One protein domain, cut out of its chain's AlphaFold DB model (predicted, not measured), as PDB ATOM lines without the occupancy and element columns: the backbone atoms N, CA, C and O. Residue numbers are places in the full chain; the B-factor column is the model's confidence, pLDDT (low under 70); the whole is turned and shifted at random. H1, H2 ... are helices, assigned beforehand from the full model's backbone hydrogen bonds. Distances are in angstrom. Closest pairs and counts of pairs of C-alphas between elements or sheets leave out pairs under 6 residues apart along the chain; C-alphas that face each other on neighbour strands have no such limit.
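Overview. This is residues 2 to 124 of the 147 residues of the protein "Hypothetical protein" of Rotaria sp. Silwood2 (UniProt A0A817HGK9). Two long helices, H3 and H4, form a hairpin, and H1 packs on part of both to make a three-helix bundle, with H2 continuing past one end of H3. On the side away from H1, residues 93 to 109 run along the hairpin, H6 turns the path, and residues 115 to 124 run back along H3. The printed part has 123 residues with six named helices in order H1 to H6, no named strand, and is all helix. It is only just compact, close to loose, with a radius of gyration of the C-alphas of 16.2 A, and elongated, spanning 51 by 27 by 20 A.

Arrangement. H3, residues 33 to 55, and H4, residues 65 to 86, are a helical hairpin: they touch at a shallow tilt of 29 degrees, opposite ways, with the closest C-alphas, Ile 38 and Tyr 82, 7.6 A apart. H1, residues 2 to 17, is the hub. With residues 4 to 8 alone it touches H3, closest C-alphas Ile 4 and Cys 37, 6.1 A. It touches H4 the same way at 34.9 degrees, a shallow tilt only just short of steep; the closest C-alphas, Leu 5 and Leu 78, are 7.1 A apart. The bundle H1, H3 and H4 is up and down, each helix running against the one before. H2, residues 25 to 31, forms a helical hairpin with H1, closest C-alphas Leu 15 and Gly 27, 6.6 A; H2 and H3 meet only through their link. H5, residues 89 to 92, is close but not clearly touching H2, and H6, residues 110 to 114, likewise H3, closest C-alphas Phe 53 and Leu 113, 7.0 A. Every O i to N i+4 pair is within hydrogen-bond range in H1 to H4; H6 has 0 of 1 but 2 of 2 O i to N i+3 pairs, and H5 is too short.

Along the chain. H3 spans 32.6 A from C-alpha 33 at (111.723, 142.918, 162.214), H4 31.5 A and H1 22.6 A from C-alpha 2 at (122.032, 136.554, 152.115). H6 ends at C-alpha 114, (120.079, 111.268, 159.335).

Size, cuts and confidence. The C-alphas farthest apart, Thr 24 and Ser 60, are 51.6 A apart. The printed part has no cut. The link from H5 to H6 is long, and residues 95 to 96 pair antiparallel with 122 to 123. No printed residue is under 70 in pLDDT; H6 has a mean of 77.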
ATOM      1  N   GLU A   2     121.098 135.410 152.172       96.06
ATOM      2  CA  GLU A   2     122.032 136.554 152.115       96.06
ATOM      3  C   GLU A   2     121.382 137.912 152.437       96.06
ATOM      4  O   GLU A   2     121.857 138.650 153.294       96.06
ATOM      5  N   ALA A   3     120.240 138.204 151.807       97.50
ATOM      6  CA  ALA A   3     119.491 139.436 152.050       97.50
ATOM      7  C   ALA A   3     119.032 139.579 153.513       97.50
ATOM      8  O   ALA A   3     119.130 140.668 154.072       97.50
ATOM      9  N   ILE A   4     118.599 138.482 154.149       98.00
ATOM     10  CA  ILE A   4     118.207 138.470 155.567       98.00
ATOM     11  C   ILE A   4     119.421 138.796 156.438       98.00
ATOM     12  O   ILE A   4     119.348 139.685 157.276       98.00
ATOM     13  N   LEU A   5     120.557 138.134 156.207       98.06
ATOM     14  CA  LEU A   5     121.779 138.370 156.983       98.06
ATOM     15  C   LEU A   5     122.286 139.816 156.841       98.06
ATOM     16  O   LEU A   5     122.765 140.398 157.813       98.06
ATOM     17  N   ASN A   6     122.151 140.414 155.656       97.88
ATOM     18  CA  ASN A   6     122.499 141.819 155.435       97.88
ATOM     19  C   ASN A   6     121.530 142.766 156.157       97.88
ATOM     20  O   ASN A   6     121.968 143.726 156.787       97.88
ATOM     21  N   LEU A   7     120.224 142.482 156.121       97.81
ATOM     22  CA  LEU A   7     119.221 143.258 156.852       97.81
ATOM     23  C   LEU A   7     119.472 143.213 158.366       97.81
ATOM     24  O   LEU A   7     119.479 144.254 159.018       97.81
ATOM     25  N   VAL A   8     119.748 142.027 158.910       97.75
ATOM     26  CA  VAL A   8     120.104 141.820 160.322       97.75
ATOM     27  C   VAL A   8     121.300 142.689 160.718       97.75
ATOM     28  O   VAL A   8     121.243 143.404 161.718       97.75
ATOM     29  N   GLN A   9     122.362 142.686 159.908       97.19
ATOM     30  CA  GLN A   9     123.547 143.507 160.154       97.19
ATOM     31  C   GLN A   9     123.214 145.007 160.185       97.19
ATOM     32  O   GLN A   9     123.716 145.737 161.041       97.19
ATOM     33  N   VAL A  10     122.360 145.476 159.270       97.38
ATOM     34  CA  VAL A  10     121.919 146.878 159.227       97.38
ATOM     35  C   VAL A  10     121.088 147.241 160.462       97.38
ATOM     36  O   VAL A  10     121.289 148.317 161.025       97.38
ATOM     37  N   ILE A  11     120.202 146.351 160.918       96.56
ATOM     38  CA  ILE A  11     119.374 146.575 162.111       96.56
ATOM     39  C   ILE A  11     120.243 146.705 163.366       96.56
ATOM     40  O   ILE A  11     120.105 147.692 164.091       96.56
ATOM     41  N   PHE A  12     121.176 145.775 163.600       95.50
ATOM     42  CA  PHE A  12     122.080 145.861 164.753       95.50
ATOM     43  C   PHE A  12     122.942 147.122 164.708       95.50
ATOM     44  O   PHE A  12     122.999 147.866 165.685       95.50
ATOM     45  N   LYS A  13     123.509 147.445 163.540       95.50
ATOM     46  CA  LYS A  13     124.267 148.688 163.358       95.50
ATOM     47  C   LYS A  13     123.424 149.928 163.674       95.50
ATOM     48  O   LYS A  13     123.924 150.867 164.287       95.50
ATOM     49  N   SER A  14     122.153 149.951 163.271       94.44
ATOM     50  CA  SER A  14     121.237 151.059 163.568       94.44
ATOM     51  C   SER A  14     120.941 151.190 165.068       94.44
ATOM     52  O   SER A  14     120.846 152.308 165.589       94.44
ATOM     53  N   LEU A  15     120.815 150.063 165.773       92.62
ATOM     54  CA  LEU A  15     120.638 150.038 167.223       92.62
ATOM     55  C   LEU A  15     121.860 150.645 167.934       92.62
ATOM     56  O   LEU A  15     121.694 151.563 168.740       92.62
ATOM     57  N   ASP A  16     123.067 150.224 167.548       90.44
ATOM     58  CA  ASP A  16     124.332 150.720 168.105       90.44
ATOM     59  C   ASP A  16     124.529 152.220 167.841       90.44
ATOM     60  O   ASP A  16     124.842 152.992 168.750       90.44
ATOM     61  N   GLN A  17     124.289 152.663 166.602       91.31
ATOM     62  CA  GLN A  17     124.430 154.068 166.199       91.31
ATOM     63  C   GLN A  17     123.503 154.999 166.980       91.31
ATOM     64  O   GLN A  17     123.885 156.118 167.319       91.31
ATOM     65  N   SER A  18     122.286 154.540 167.264       86.75
ATOM     66  CA  SER A  18     121.311 155.312 168.034       86.75
ATOM     67  C   SER A  18     121.510 155.200 169.546       86.75
ATOM     68  O   SER A  18     120.775 155.848 170.287       86.75
ATOM     69  N   ARG A  19     122.479 154.391 170.013       85.75
ATOM     70  CA  ARG A  19     122.663 154.028 171.431       85.75
ATOM     71  C   ARG A  19     121.350 153.573 172.080       85.75
ATOM     72  O   ARG A  19     121.108 153.816 173.262       85.75
ATOM     73  N   SER A  20     120.483 152.949 171.283       83.56
ATOM     74  CA  SER A  20     119.170 152.501 171.730       83.56
ATOM     75  C   SER A  20     119.322 151.241 172.571       83.56
ATOM     76  O   SER A  20     120.095 150.346 172.239       83.56
ATOM     77  N   ASN A  21     118.547 151.145 173.645       86.81
ATOM     78  CA  ASN A  21     118.511 149.959 174.491       86.81
ATOM     79  C   ASN A  21     117.362 149.040 174.036       86.81
ATOM     80  O   ASN A  21     116.250 149.521 173.800       86.81
ATOM     81  N   SER A  22     117.614 147.732 173.940       87.81
ATOM     82  CA  SER A  22     116.630 146.703 173.562       87.81
ATOM     83  C   SER A  22     115.393 146.645 174.470       87.81
ATOM     84  O   SER A  22     114.367 146.106 174.068       87.81
ATOM     85  N   MET A  23     115.458 147.240 175.663       91.44
ATOM     86  CA  MET A  23     114.349 147.348 176.616       91.44
ATOM     87  C   MET A  23     113.513 148.626 176.462       91.44
ATOM     88  O   MET A  23     112.517 148.797 177.158       91.44
ATOM     89  N   THR A  24     113.895 149.541 175.569       93.06
ATOM     90  CA  THR A  24     113.127 150.767 175.289       93.06
ATOM     91  C   THR A  24     112.203 150.567 174.096       93.06
ATOM     92  O   THR A  24     112.562 149.852 173.165       93.06
ATOM     93  N   ALA A  25     111.063 151.264 174.054       92.38
ATOM     94  CA  ALA A  25     110.131 151.188 172.922       92.38
ATOM     95  C   ALA A  25     110.810 151.474 171.565       92.38
ATOM     96  O   ALA A  25     110.573 150.772 170.584       92.38
ATOM     97  N   ALA A  26     111.719 152.455 171.516       92.69
ATOM     98  CA  ALA A  26     112.479 152.772 170.307       92.69
ATOM     99  C   ALA A  26     113.433 151.636 169.892       92.69
ATOM    100  O   ALA A  26     113.538 151.331 168.705       92.69
ATOM    101  N   GLY A  27     114.111 150.992 170.848       94.44
ATOM    102  CA  GLY A  27     114.960 149.831 170.574       94.44
ATOM    103  C   GLY A  27     114.156 148.610 170.130       94.44
ATOM    104  O   GLY A  27     114.511 147.971 169.146       94.44
ATOM    105  N   GLN A  28     113.029 148.335 170.785       95.00
ATOM    106  CA  GLN A  28     112.126 147.237 170.432       95.00
ATOM    107  C   GLN A  28     111.534 147.414 169.034       95.00
ATOM    108  O   GLN A  28     111.569 146.485 168.239       95.00
ATOM    109  N   CYS A  29     111.092 148.625 168.676       94.06
ATOM    110  CA  CYS A  29     110.605 148.922 167.328       94.06
ATOM    111  C   CYS A  29     111.664 148.635 166.248       94.06
ATOM    112  O   CYS A  29     111.326 148.160 165.165       94.06
ATOM    113  N   ARG A  30     112.947 148.897 166.537       95.06
ATOM    114  CA  ARG A  30     114.061 148.576 165.628       95.06
ATOM    115  C   ARG A  30     114.341 147.077 165.556       95.06
ATOM    116  O   ARG A  30     114.709 146.592 164.492       95.06
ATOM    117  N   LEU A  31     114.192 146.363 166.672       96.56
ATOM    118  CA  LEU A  31     114.459 144.927 166.786       96.56
ATOM    119  C   LEU A  31     113.306 144.048 166.287       96.56
ATOM    120  O   LEU A  31     113.557 142.919 165.882       96.56
ATOM    121  N   ASN A  32     112.068 144.547 166.278       95.50
ATOM    122  CA  ASN A  32     110.868 143.789 165.912       95.50
ATOM    123  C   ASN A  32     110.967 143.051 164.556       95.50
ATOM    124  O   ASN A  32     110.595 141.879 164.497       95.50
ATOM    125  N   PRO A  33     111.544 143.635 163.480       96.62
ATOM    126  CA  PRO A  33     111.723 142.918 162.214       96.62
ATOM    127  C   PRO A  33     112.588 141.652 162.329       96.62
ATOM    128  O   PRO A  33     112.459 140.748 161.505       96.62
ATOM    129  N   LEU A  34     113.456 141.549 163.347       97.38
ATOM    130  CA  LEU A  34     114.298 140.369 163.545       97.38
ATOM    131  C   LEU A  34     113.489 139.114 163.889       97.38
ATOM    132  O   LEU A  34     113.979 138.023 163.621       97.38
ATOM    133  N   ILE A  35     112.264 139.240 164.415       96.38
ATOM    134  CA  ILE A  35     111.379 138.092 164.679       96.38
ATOM    135  C   ILE A  35     111.124 137.325 163.377       96.38
ATOM    136  O   ILE A  35     111.408 136.128 163.297       96.38
ATOM    137  N   VAL A  36     110.687 138.034 162.333       96.12
ATOM    138  CA  VAL A  36     110.435 137.451 161.007       96.12
ATOM    139  C   VAL A  36     111.741 136.974 160.374       96.12
ATOM    140  O   VAL A  36     111.793 135.871 159.837       96.12
ATOM    141  N   CYS A  37     112.831 137.739 160.514       97.88
ATOM    142  CA  CYS A  37     114.142 137.303 160.028       97.88
ATOM    143  C   CYS A  37     114.558 135.951 160.620       97.88
ATOM    144  O   CYS A  37     115.067 135.126 159.870       97.88
ATOM    145  N   ILE A  38     114.342 135.719 161.924       97.75
ATOM    146  CA  ILE A  38     114.670 134.455 162.604       97.75
ATOM    147  C   ILE A  38     113.814 133.307 162.062       97.75
ATOM    148  O   ILE A  38     114.352 132.233 161.789       97.75
ATOM    149  N   GLN A  39     112.507 133.526 161.884       95.94
ATOM    150  CA  GLN A  39     111.597 132.519 161.327       95.94
ATOM    151  C   GLN A  39     111.995 132.127 159.900       95.94
ATOM    152  O   GLN A  39     112.197 130.947 159.603       95.94
ATOM    153  N   ASP A  40     112.183 133.115 159.030       96.62
ATOM    154  CA  ASP A  40     112.511 132.872 157.629       96.62
ATOM    155  C   ASP A  40     113.901 132.261 157.475       96.62
ATOM    156  O   ASP A  40     114.103 131.344 156.675       96.62
ATOM    157  N   SER A  41     114.888 132.730 158.247       97.69
ATOM    158  CA  SER A  41     116.240 132.187 158.157       97.69
ATOM    159  C   SER A  41     116.331 130.750 158.654       97.69
ATOM    160  O   SER A  41     117.145 129.996 158.118       97.69
ATOM    161  N   SER A  42     115.507 130.344 159.629       96.25
ATOM    162  CA  SER A  42     115.517 128.969 160.137       96.25
ATOM    163  C   SER A  42     114.994 127.992 159.084       96.25
ATOM    164  O   SER A  42     115.644 126.982 158.808       96.25
ATOM    165  N   LEU A  43     113.890 128.345 158.422       94.94
ATOM    166  CA  LEU A  43     113.314 127.556 157.334       94.94
ATOM    167  C   LEU A  43     114.224 127.535 156.105       94.94
ATOM    168  O   LEU A  43     114.486 126.475 155.541       94.94
ATOM    169  N   LEU A  44     114.757 128.689 155.696       96.25
ATOM    170  CA  LEU A  44     115.663 128.756 154.549       96.25
ATOM    171  C   LEU A  44     116.927 127.927 154.770       96.25
ATOM    172  O   LEU A  44     117.388 127.274 153.838       96.25
ATOM    173  N   TYR A  45     117.484 127.934 155.982       96.56
ATOM    174  CA  TYR A  45     118.628 127.089 156.311       96.56
ATOM    175  C   TYR A  45     118.289 125.602 156.204       96.56
ATOM    176  O   TYR A  45     119.037 124.863 155.564       96.56
ATOM    177  N   ASP A  46     117.143 125.183 156.745       94.81
ATOM    178  CA  ASP A  46     116.650 123.808 156.625       94.81
ATOM    179  C   ASP A  46     116.539 123.345 155.169       94.81
ATOM    180  O   ASP A  46     117.096 122.309 154.792       94.81
ATOM    181  N   TYR A  47     115.900 124.154 154.321       95.25
ATOM    182  CA  TYR A  47     115.768 123.844 152.902       95.25
ATOM    183  C   TYR A  47     117.118 123.765 152.193       95.25
ATOM    184  O   TYR A  47     117.349 122.818 151.442       95.25
ATOM    185  N   ILE A  48     118.018 124.724 152.429       95.25
ATOM    186  CA  ILE A  48     119.325 124.743 151.761       95.25
ATOM    187  C   ILE A  48     120.144 123.506 152.143       95.25
ATOM    188  O   ILE A  48     120.708 122.867 151.257       95.25
ATOM    189  N   VAL A  49     120.172 123.130 153.426       94.75
ATOM    190  CA  VAL A  49     120.900 121.936 153.883       94.75
ATOM    191  C   VAL A  49     120.339 120.672 153.229       94.75
ATOM    192  O   VAL A  49     121.097 119.902 152.641       94.75
ATOM    193  N   LYS A  50     119.014 120.477 153.262       93.81
ATOM    194  CA  LYS A  50     118.356 119.302 152.661       93.81
ATOM    195  C   LYS A  50     118.578 119.216 151.150       93.81
ATOM    196  O   LYS A  50     118.872 118.138 150.634       93.81
ATOM    197  N   VAL A  51     118.468 120.340 150.439       94.69
ATOM    198  CA  VAL A  51     118.736 120.402 148.994       94.69
ATOM    199  C   VAL A  51     120.193 120.063 148.703       94.69
ATOM    200  O   VAL A  51     120.451 119.275 147.797       94.69
ATOM    201  N   LEU A  52     121.143 120.597 149.473       94.69
ATOM    202  CA  LEU A  52     122.561 120.350 149.233       94.69
ATOM    203  C   LEU A  52     122.937 118.882 149.476       94.69
ATOM    204  O   LEU A  52     123.653 118.304 148.661       94.69
ATOM    205  N   PHE A  53     122.379 118.241 150.509       94.00
ATOM    206  CA  PHE A  53     122.510 116.791 150.693       94.00
ATOM    207  C   PHE A  53     121.953 116.000 149.504       94.00
ATOM    208  O   PHE A  53     122.622 115.095 149.013       94.00
ATOM    209  N   LYS A  54     120.766 116.362 149.002       92.75
ATOM    210  CA  LYS A  54     120.157 115.692 147.844       92.75
ATOM    211  C   LYS A  54     120.977 115.871 146.562       92.75
ATOM    212  O   LYS A  54     121.103 114.941 145.776       92.75
ATOM    213  N   LEU A  55     121.568 117.046 146.346       94.25
ATOM    214  CA  LEU A  55     122.451 117.290 145.200       94.25
ATOM    215  C   LEU A  55     123.719 116.430 145.262       94.25
ATOM    216  O   LEU A  55     124.161 115.918 144.234       94.25
ATOM    217  N   HIS A  56     124.261 116.217 146.462       92.56
ATOM    218  CA  HIS A  56     125.407 115.339 146.694       92.56
ATOM    219  C   HIS A  56     125.126 113.850 146.390       92.56
ATOM    220  O   HIS A  56     126.072 113.070 146.298       92.56
ATOM    221  N   GLU A  57     123.867 113.435 146.189       90.44
ATOM    222  CA  GLU A  57     123.533 112.075 145.736       90.44
ATOM    223  C   GLU A  57     123.780 111.860 144.236       90.44
ATOM    224  O   GLU A  57     123.982 110.722 143.815       90.44
ATOM    225  N   GLY A  58     123.757 112.930 143.429       89.50
ATOM    226  CA  GLY A  58     123.803 112.844 141.963       89.50
ATOM    227  C   GLY A  58     124.904 113.660 141.283       89.50
ATOM    228  O   GLY A  58     125.125 113.484 140.088       89.50
ATOM    229  N   LEU A  59     125.592 114.546 142.009       91.75
ATOM    230  CA  LEU A  59     126.644 115.413 141.473       91.75
ATOM    231  C   LEU A  59     127.988 115.151 142.161       91.75
ATOM    232  O   LEU A  59     128.043 114.758 143.327       91.75
ATOM    233  N   SER A  60     129.087 115.396 141.443       87.44
ATOM    234  CA  SER A  60     130.429 115.304 142.018       87.44
ATOM    235  C   SER A  60     130.678 116.421 143.038       87.44
ATOM    236  O   SER A  60     130.139 117.527 142.942       87.44
ATOM    237  N   GLY A  61     131.532 116.134 144.023       84.75
ATOM    238  CA  GLY A  61     131.860 117.074 145.095       84.75
ATOM    239  C   GLY A  61     132.464 118.391 144.598       84.75
ATOM    240  O   GLY A  61     132.218 119.426 145.218       84.75
ATOM    241  N   ASP A  62     133.188 118.376 143.480       90.12
ATOM    242  CA  ASP A  62     133.854 119.562 142.929       90.12
ATOM    243  C   ASP A  62     132.842 120.591 142.409       90.12
ATOM    244  O   ASP A  62     132.973 121.781 142.678       90.12
ATOM    245  N   VAL A  63     131.758 120.137 141.768       93.50
ATOM    246  CA  VAL A  63     130.687 121.019 141.259       93.50
ATOM    247  C   VAL A  63     129.972 121.749 142.400       93.50
ATOM    248  O   VAL A  63     129.511 122.876 142.241       93.50
ATOM    249  N   LEU A  64     129.890 121.119 143.573       94.88
ATOM    250  CA  LEU A  64     129.193 121.661 144.740       94.88
ATOM    251  C   LEU A  64     130.114 122.428 145.701       94.88
ATOM    252  O   LEU A  64     129.648 122.876 146.749       94.88
ATOM    253  N   GLN A  65     131.404 122.579 145.383       93.88
ATOM    254  CA  GLN A  65     132.384 123.191 146.281       93.88
ATOM    255  C   GLN A  65     132.000 124.615 146.690       93.88
ATOM    256  O   GLN A  65     131.900 124.899 147.886       93.88
ATOM    257  N   ASP A  66     131.702 125.478 145.724       95.19
ATOM    258  CA  ASP A  66     131.351 126.875 145.997       95.19
ATOM    259  C   ASP A  66     130.024 126.995 146.755       95.19
ATOM    260  O   ASP A  66     129.839 127.884 147.589       95.19
ATOM    261  N   HIS A  67     129.095 126.062 146.527       95.19
ATOM    262  CA  HIS A  67     127.835 125.998 147.264       95.19
ATOM    263  C   HIS A  67     128.046 125.604 148.728       95.19
ATOM    264  O   HIS A  67     127.432 126.213 149.608       95.19
ATOM    265  N   ARG A  68     128.944 124.645 149.004       95.25
ATOM    266  CA  ARG A  68     129.343 124.306 150.378       95.25
ATOM    267  C   ARG A  68     129.996 125.497 151.065       95.25
ATOM    268  O   ARG A  68     129.592 125.831 152.174       95.25
ATOM    269  N   GLN A  69     130.945 126.160 150.403       95.94
ATOM    270  CA  GLN A  69     131.635 127.311 150.986       95.94
ATOM    271  C   GLN A  69     130.651 128.434 151.325       95.94
ATOM    272  O   GLN A  69     130.627 128.924 152.451       95.94
ATOM    273  N   ARG A  70     129.755 128.764 150.389       96.56
ATOM    274  CA  ARG A  70     128.717 129.772 150.615       96.56
ATOM    275  C   ARG A  70     127.811 129.423 151.797       96.56
ATOM    276  O   ARG A  70     127.467 130.308 152.577       96.56
ATOM    277  N   LEU A  71     127.411 128.158 151.931       96.25
ATOM    278  CA  LEU A  71     126.595 127.721 153.061       96.25
ATOM    279  C   LEU A  71     127.360 127.808 154.386       96.25
ATOM    280  O   LEU A  71     126.768 128.212 155.380       96.25
ATOM    281  N   ILE A  72     128.651 127.465 154.412       96.06
ATOM    282  CA  ILE A  72     129.494 127.563 155.615       96.06
ATOM    283  C   ILE A  72     129.597 129.020 156.082       96.06
ATOM    284  O   ILE A  72     129.366 129.302 157.260       96.06
ATOM    285  N   ASP A  73     129.859 129.951 155.166       97.06
ATOM    286  CA  ASP A  73     129.951 131.378 155.492       97.06
ATOM    287  C   ASP A  73     128.609 131.908 156.027       97.06
ATOM    288  O   ASP A  73     128.542 132.627 157.032       97.06
ATOM    289  N   GLN A  74     127.505 131.516 155.384       97.31
ATOM    290  CA  GLN A  74     126.160 131.882 155.825       97.31
ATOM    291  C   GLN A  74     125.800 131.250 157.174       97.31
ATOM    292  O   GLN A  74     125.197 131.920 158.010       97.31
ATOM    293  N   PHE A  75     126.209 130.003 157.421       96.94
ATOM    294  CA  PHE A  75     126.016 129.305 158.690       96.94
ATOM    295  C   PHE A  75     126.703 130.036 159.842       96.94
ATOM    296  O   PHE A  75     126.074 130.270 160.871       96.94
ATOM    297  N   GLN A  76     127.959 130.461 159.673       97.50
ATOM    298  CA  GLN A  76     128.690 131.198 160.711       97.50
ATOM    299  C   GLN A  76     128.001 132.523 161.059       97.50
ATOM    300  O   GLN A  76     127.811 132.850 162.234       97.50
ATOM    301  N   ARG A  77     127.565 133.270 160.036       97.94
ATOM    302  CA  ARG A  77     126.823 134.526 160.216       97.94
ATOM    303  C   ARG A  77     125.471 134.298 160.889       97.94
ATOM    304  O   ARG A  77     125.101 135.066 161.774       97.94
ATOM    305  N   LEU A  78     124.764 133.232 160.517       97.69
ATOM    306  CA  LEU A  78     123.485 132.857 161.116       97.69
ATOM    307  C   LEU A  78     123.643 132.430 162.583       97.69
ATOM    308  O   LEU A  78     122.868 132.863 163.433       97.69
ATOM    309  N   LYS A  79     124.684 131.647 162.901       96.69
ATOM    310  CA  LYS A  79     125.030 131.241 164.274       96.69
ATOM    311  C   LYS A  79     125.310 132.462 165.148       96.69
ATOM    312  O   LYS A  79     124.771 132.557 166.247       96.69
ATOM    313  N   CYS A  80     126.082 133.424 164.635       96.75
ATOM    314  CA  CYS A  80     126.336 134.694 165.315       96.75
ATOM    315  C   CYS A  80     125.039 135.486 165.544       96.75
ATOM    316  O   CYS A  80     124.774 135.915 166.663       96.75
ATOM    317  N   PHE A  81     124.189 135.610 164.520       97.75
ATOM    318  CA  PHE A  81     122.895 136.288 164.631       97.75
ATOM    319  C   PHE A  81     122.003 135.675 165.721       97.75
ATOM    320  O   PHE A  81     121.492 136.400 166.579       97.75
ATOM    321  N   TYR A  82     121.822 134.352 165.724       97.75
ATOM    322  CA  TYR A  82     120.984 133.687 166.725       97.75
ATOM    323  C   TYR A  82     121.568 133.807 168.132       97.75
ATOM    324  O   TYR A  82     120.819 134.073 169.069       97.75
ATOM    325  N   ALA A  83     122.892 133.688 168.278       96.50
ATOM    326  CA  ALA A  83     123.567 133.878 169.558       96.50
ATOM    327  C   ALA A  83     123.418 135.314 170.083       96.50
ATOM    328  O   ALA A  83     123.098 135.508 171.246       96.50
ATOM    329  N   GLN A  84     123.594 136.332 169.238       95.62
ATOM    330  CA  GLN A  84     123.386 137.727 169.636       95.62
ATOM    331  C   GLN A  84     121.932 137.973 170.040       95.62
ATOM    332  O   GLN A  84     121.667 138.550 171.093       95.62
ATOM    333  N   SER A  85     120.985 137.485 169.242       96.62
ATOM    334  CA  SER A  85     119.556 137.661 169.504       96.62
ATOM    335  C   SER A  85     119.117 136.965 170.795       96.62
ATOM    336  O   SER A  85     118.331 137.533 171.545       96.62
ATOM    337  N   SER A  86     119.660 135.788 171.120       95.62
ATOM    338  CA  SER A  86     119.318 135.073 172.358       95.62
ATOM    339  C   SER A  86     119.801 135.764 173.635       95.62
ATOM    340  O   SER A  86     119.228 135.528 174.697       95.62
ATOM    341  N   THR A  87     120.788 136.666 173.551       94.50
ATOM    342  CA  THR A  87     121.191 137.505 174.697       94.50
ATOM    343  C   THR A  87     120.204 138.632 175.006       94.50
ATOM    344  O   THR A  87     120.225 139.190 176.104       94.50
ATOM    345  N   LEU A  88     119.329 138.989 174.060       94.31
ATOM    346  CA  LEU A  88     118.418 140.116 174.210       94.31
ATOM    347  C   LEU A  88     117.132 139.676 174.909       94.31
ATOM    348  O   LEU A  88     116.316 138.946 174.347       94.31
ATOM    349  N   GLN A  89     116.905 140.211 176.113       91.69
ATOM    350  CA  GLN A  89     115.696 139.939 176.900       91.69
ATOM    351  C   GLN A  89     114.393 140.240 176.150       91.69
ATOM    352  O   GLN A  89     113.390 139.596 176.421       91.69
ATOM    353  N   TYR A  90     114.409 141.167 175.188       93.75
ATOM    354  CA  TYR A  90     113.253 141.471 174.344       93.75
ATOM    355  C   TYR A  90     112.652 140.223 173.675       93.75
ATOM    356  O   TYR A  90     111.434 140.081 173.634       93.75
ATOM    357  N   PHE A  91     113.484 139.292 173.195       95.31
ATOM    358  CA  PHE A  91     113.001 138.128 172.448       95.31
ATOM    359  C   PHE A  91     112.546 136.961 173.328       95.31
ATOM    360  O   PHE A  91     111.804 136.115 172.835       95.31
ATOM    361  N   SER A  92     112.936 136.911 174.607       90.62
ATOM    362  CA  SER A  92     112.735 135.735 175.474       90.62
ATOM    363  C   SER A  92     111.273 135.291 175.576       90.62
ATOM    364  O   SER A  92     110.989 134.094 175.583       90.62
ATOM    365  N   ASN A  93     110.350 136.255 175.593       88.06
ATOM    366  CA  ASN A  93     108.913 136.010 175.675       88.06
ATOM    367  C   ASN A  93     108.207 136.062 174.315       88.06
ATOM    368  O   ASN A  93     107.046 135.675 174.243       88.06
ATOM    369  N   LEU A  94     108.881 136.506 173.252       93.00
ATOM    370  CA  LEU A  94     108.277 136.689 171.928       93.00
ATOM    371  C   LEU A  94     108.533 135.500 171.006       93.00
ATOM    372  O   LEU A  94     107.658 135.106 170.239       93.00
ATOM    373  N   ILE A  95     109.734 134.928 171.057       94.88
ATOM    374  CA  ILE A  95     110.143 133.875 170.134       94.88
ATOM    375  C   ILE A  95     111.192 132.962 170.765       94.88
ATOM    376  O   ILE A  95     112.197 133.404 171.320       94.88
ATOM    377  N   LYS A  96     110.999 131.653 170.613       94.88
ATOM    378  CA  LYS A  96     112.051 130.669 170.841       94.88
ATOM    379  C   LYS A  96     113.018 130.698 169.663       94.88
ATOM    380  O   LYS A  96     112.702 130.219 168.573       94.88
ATOM    381  N   ILE A  97     114.201 131.252 169.905       95.81
ATOM    382  CA  ILE A  97     115.271 131.343 168.911       95.81
ATOM    383  C   ILE A  97     115.893 129.950 168.715       95.81
ATOM    384  O   ILE A  97     116.222 129.292 169.708       95.81
ATOM    385  N   PRO A  98     116.061 129.476 167.467       93.94
ATOM    386  CA  PRO A  98     116.697 128.192 167.210       93.94
ATOM    387  C   PRO A  98     118.155 128.179 167.674       93.94
ATOM    388  O   PRO A  98     118.886 129.153 167.497       93.94
ATOM    389  N   VAL A  99     118.605 127.039 168.192       90.12
ATOM    390  CA  VAL A  99     120.025 126.792 168.463       90.12
ATOM    391  C   VAL A  99     120.596 126.007 167.290       90.12
ATOM    392  O   VAL A  99     120.081 124.946 166.943       90.12
ATOM    393  N   LEU A 100     121.636 126.548 166.660       92.06
ATOM    394  CA  LEU A 100     122.368 125.842 165.611       92.06
ATOM    395  C   LEU A 100     123.418 124.901 166.221       92.06
ATOM    396  O   LEU A 100     123.920 125.186 167.311       92.06
ATOM    397  N   PRO A 101     123.769 123.801 165.527       91.19
ATOM    398  CA  PRO A 101     124.836 122.907 165.960       91.19
ATOM    399  C   PRO A 101     126.187 123.628 166.044       91.19
ATOM    400  O   PRO A 101     126.362 124.741 165.541       91.19
ATOM    401  N   GLU A 102     127.165 122.981 166.676       90.00
ATOM    402  CA  GLU A 102     128.484 123.590 166.844       90.00
ATOM    403  C   GLU A 102     129.202 123.767 165.502       90.00
ATOM    404  O   GLU A 102     129.706 124.852 165.204       90.00
ATOM    405  N   ASN A 103     129.158 122.722 164.678       90.19
ATOM    406  CA  ASN A 103     129.789 122.661 163.368       90.19
ATOM    407  C   ASN A 103     128.734 122.693 162.250       90.19
ATOM    408  O   ASN A 103     127.609 122.227 162.462       90.19
ATOM    409  N   PRO A 104     129.079 123.210 161.056       91.19
ATOM    410  CA  PRO A 104     128.220 123.083 159.884       91.19
ATOM    411  C   PRO A 104     128.061 121.602 159.475       91.19
ATOM    412  O   PRO A 104     128.928 120.788 159.803       91.19
ATOM    413  N   PRO A 105     126.995 121.240 158.737       90.56
ATOM    414  CA  PRO A 105     126.778 119.867 158.281       90.56
ATOM    415  C   PRO A 105     127.906 119.379 157.366       90.56
ATOM    416  O   PRO A 105     128.354 120.120 156.485       90.56
ATOM    417  N   ASN A 106     128.330 118.121 157.514       89.56
ATOM    418  CA  ASN A 106     129.277 117.503 156.596       89.56
ATOM    419  C   ASN A 106     128.542 116.751 155.478       89.56
ATOM    420  O   ASN A 106     128.106 115.612 155.633       89.56
ATOM    421  N   PHE A 107     128.463 117.372 154.301       88.44
ATOM    422  CA  PHE A 107     127.754 116.816 153.140       88.44
ATOM    423  C   PHE A 107     128.381 115.546 152.549       88.44
ATOM    424  O   PHE A 107     127.738 114.862 151.756       88.44
ATOM    425  N   ASN A 108     129.612 115.206 152.938       82.75
ATOM    426  CA  ASN A 108     130.271 113.977 152.495       82.75
ATOM    427  C   ASN A 108     129.896 112.763 153.365       82.75
ATOM    428  O   ASN A 108     130.186 111.627 152.991       82.75
ATOM    429  N   VAL A 109     129.250 112.984 154.515       83.38
ATOM    430  CA  VAL A 109     128.873 111.938 155.472       83.38
ATOM    431  C   VAL A 109     127.358 111.760 155.430       83.38
ATOM    432  O   VAL A 109     126.600 112.593 155.910       83.38
ATOM    433  N   LYS A 110     126.883 110.642 154.870       75.00
ATOM    434  CA  LYS A 110     125.434 110.365 154.766       75.00
ATOM    435  C   LYS A 110     124.735 110.261 156.127       75.00
ATOM    436  O   LYS A 110     123.530 110.482 156.215       75.00
ATOM    437  N   GLU A 111     125.474 109.913 157.177       75.62
ATOM    438  CA  GLU A 111     124.956 109.859 158.548       75.62
ATOM    439  C   GLU A 111     124.585 111.247 159.087       75.62
ATOM    440  O   GLU A 111     123.607 111.359 159.824       75.62
ATOM    441  N   ASP A 112     125.261 112.311 158.645       78.12
ATOM    442  CA  ASP A 112     124.947 113.681 159.064       78.12
ATOM    443  C   ASP A 112     123.551 114.112 158.614       78.12
ATOM    444  O   ASP A 112     122.870 114.817 159.350       78.12
ATOM    445  N   LEU A 113     123.074 113.641 157.452       78.69
ATOM    446  CA  LEU A 113     121.696 113.900 157.022       78.69
ATOM    447  C   LEU A 113     120.680 113.217 157.946       78.69
ATOM    448  O   LEU A 113     119.623 113.779 158.216       78.69
ATOM    449  N   ARG A 114     120.981 112.009 158.436       76.56
ATOM    450  CA  ARG A 114     120.079 111.268 159.335       76.56
ATOM    451  C   ARG A 114     119.998 111.914 160.713       76.56
ATOM    452  O   ARG A 114     118.934 111.913 161.321       76.56
ATOM    453  N   ASN A 115     121.113 112.472 161.172       81.31
ATOM    454  CA  ASN A 115     121.214 113.166 162.453       81.31
ATOM    455  C   ASN A 115     120.834 114.652 162.353       81.31
ATOM    456  O   ASN A 115     120.821 115.353 163.366       81.31
ATOM    457  N   TYR A 116     120.538 115.149 161.148       85.38
ATOM    458  CA  TYR A 116     120.217 116.548 160.928       85.38
ATOM    459  C   TYR A 116     118.891 116.921 161.597       85.38
ATOM    460  O   TYR A 116     117.833 116.371 161.285       85.38
ATOM    461  N   GLN A 117     118.948 117.911 162.488       83.94
ATOM    462  CA  GLN A 117     117.776 118.470 163.147       83.94
ATOM    463  C   GLN A 117     117.407 119.821 162.530       83.94
ATOM    464  O   GLN A 117     118.228 120.737 162.473       83.94
ATOM    465  N   THR A 118     116.146 119.956 162.119       83.25
ATOM    466  CA  THR A 118     115.602 121.218 161.616       83.25
ATOM    467  C   THR A 118     115.611 122.280 162.723       83.25
ATOM    468  O   THR A 118     114.998 122.067 163.775       83.25
ATOM    469  N   PRO A 119     116.250 123.444 162.513       79.38
ATOM    470  CA  PRO A 119     116.128 124.561 163.436       79.38
ATOM    471  C   PRO A 119     114.733 125.178 163.296       79.38
ATOM    472  O   PRO A 119     114.409 125.800 162.285       79.38
ATOM    473  N   VAL A 120     113.894 124.999 164.316       82.88
ATOM    474  CA  VAL A 120     112.527 125.541 164.345       82.88
ATOM    475  C   VAL A 120     112.485 126.782 165.228       82.88
ATOM    476  O   VAL A 120     112.813 126.712 166.413       82.88
ATOM    477  N   ALA A 121     112.066 127.906 164.649       84.50
ATOM    478  CA  ALA A 121     111.750 129.124 165.382       84.50
ATOM    479  C   ALA A 121     110.258 129.123 165.742       84.50
ATOM    480  O   ALA A 121     109.415 128.938 164.865       84.50
ATOM    481  N   ILE A 122     109.925 129.311 167.020       86.38
ATOM    482  CA  ILE A 122     108.535 129.256 167.501       86.38
ATOM    483  C   ILE A 122     108.184 130.611 168.095       86.38
ATOM    484  O   ILE A 122     108.769 130.996 169.104       86.38
ATOM    485  N   VAL A 123     107.250 131.335 167.480       87.06
ATOM    486  CA  VAL A 123     106.713 132.576 168.051       87.06
ATOM    487  C   VAL A 123     105.716 132.218 169.140       87.06
ATOM    488  O   VAL A 123     104.834 131.381 168.937       87.06
ATOM    489  N   ASN A 124     105.854 132.861 170.291       82.19
ATOM    490  CA  ASN A 124     104.910 132.728 171.382       82.19
ATOM    491  C   ASN A 124     103.698 133.599 171.050       82.19
ATOM    492  O   ASN A 124     103.726 134.815 171.223       82.19
TER     493      ASN A 124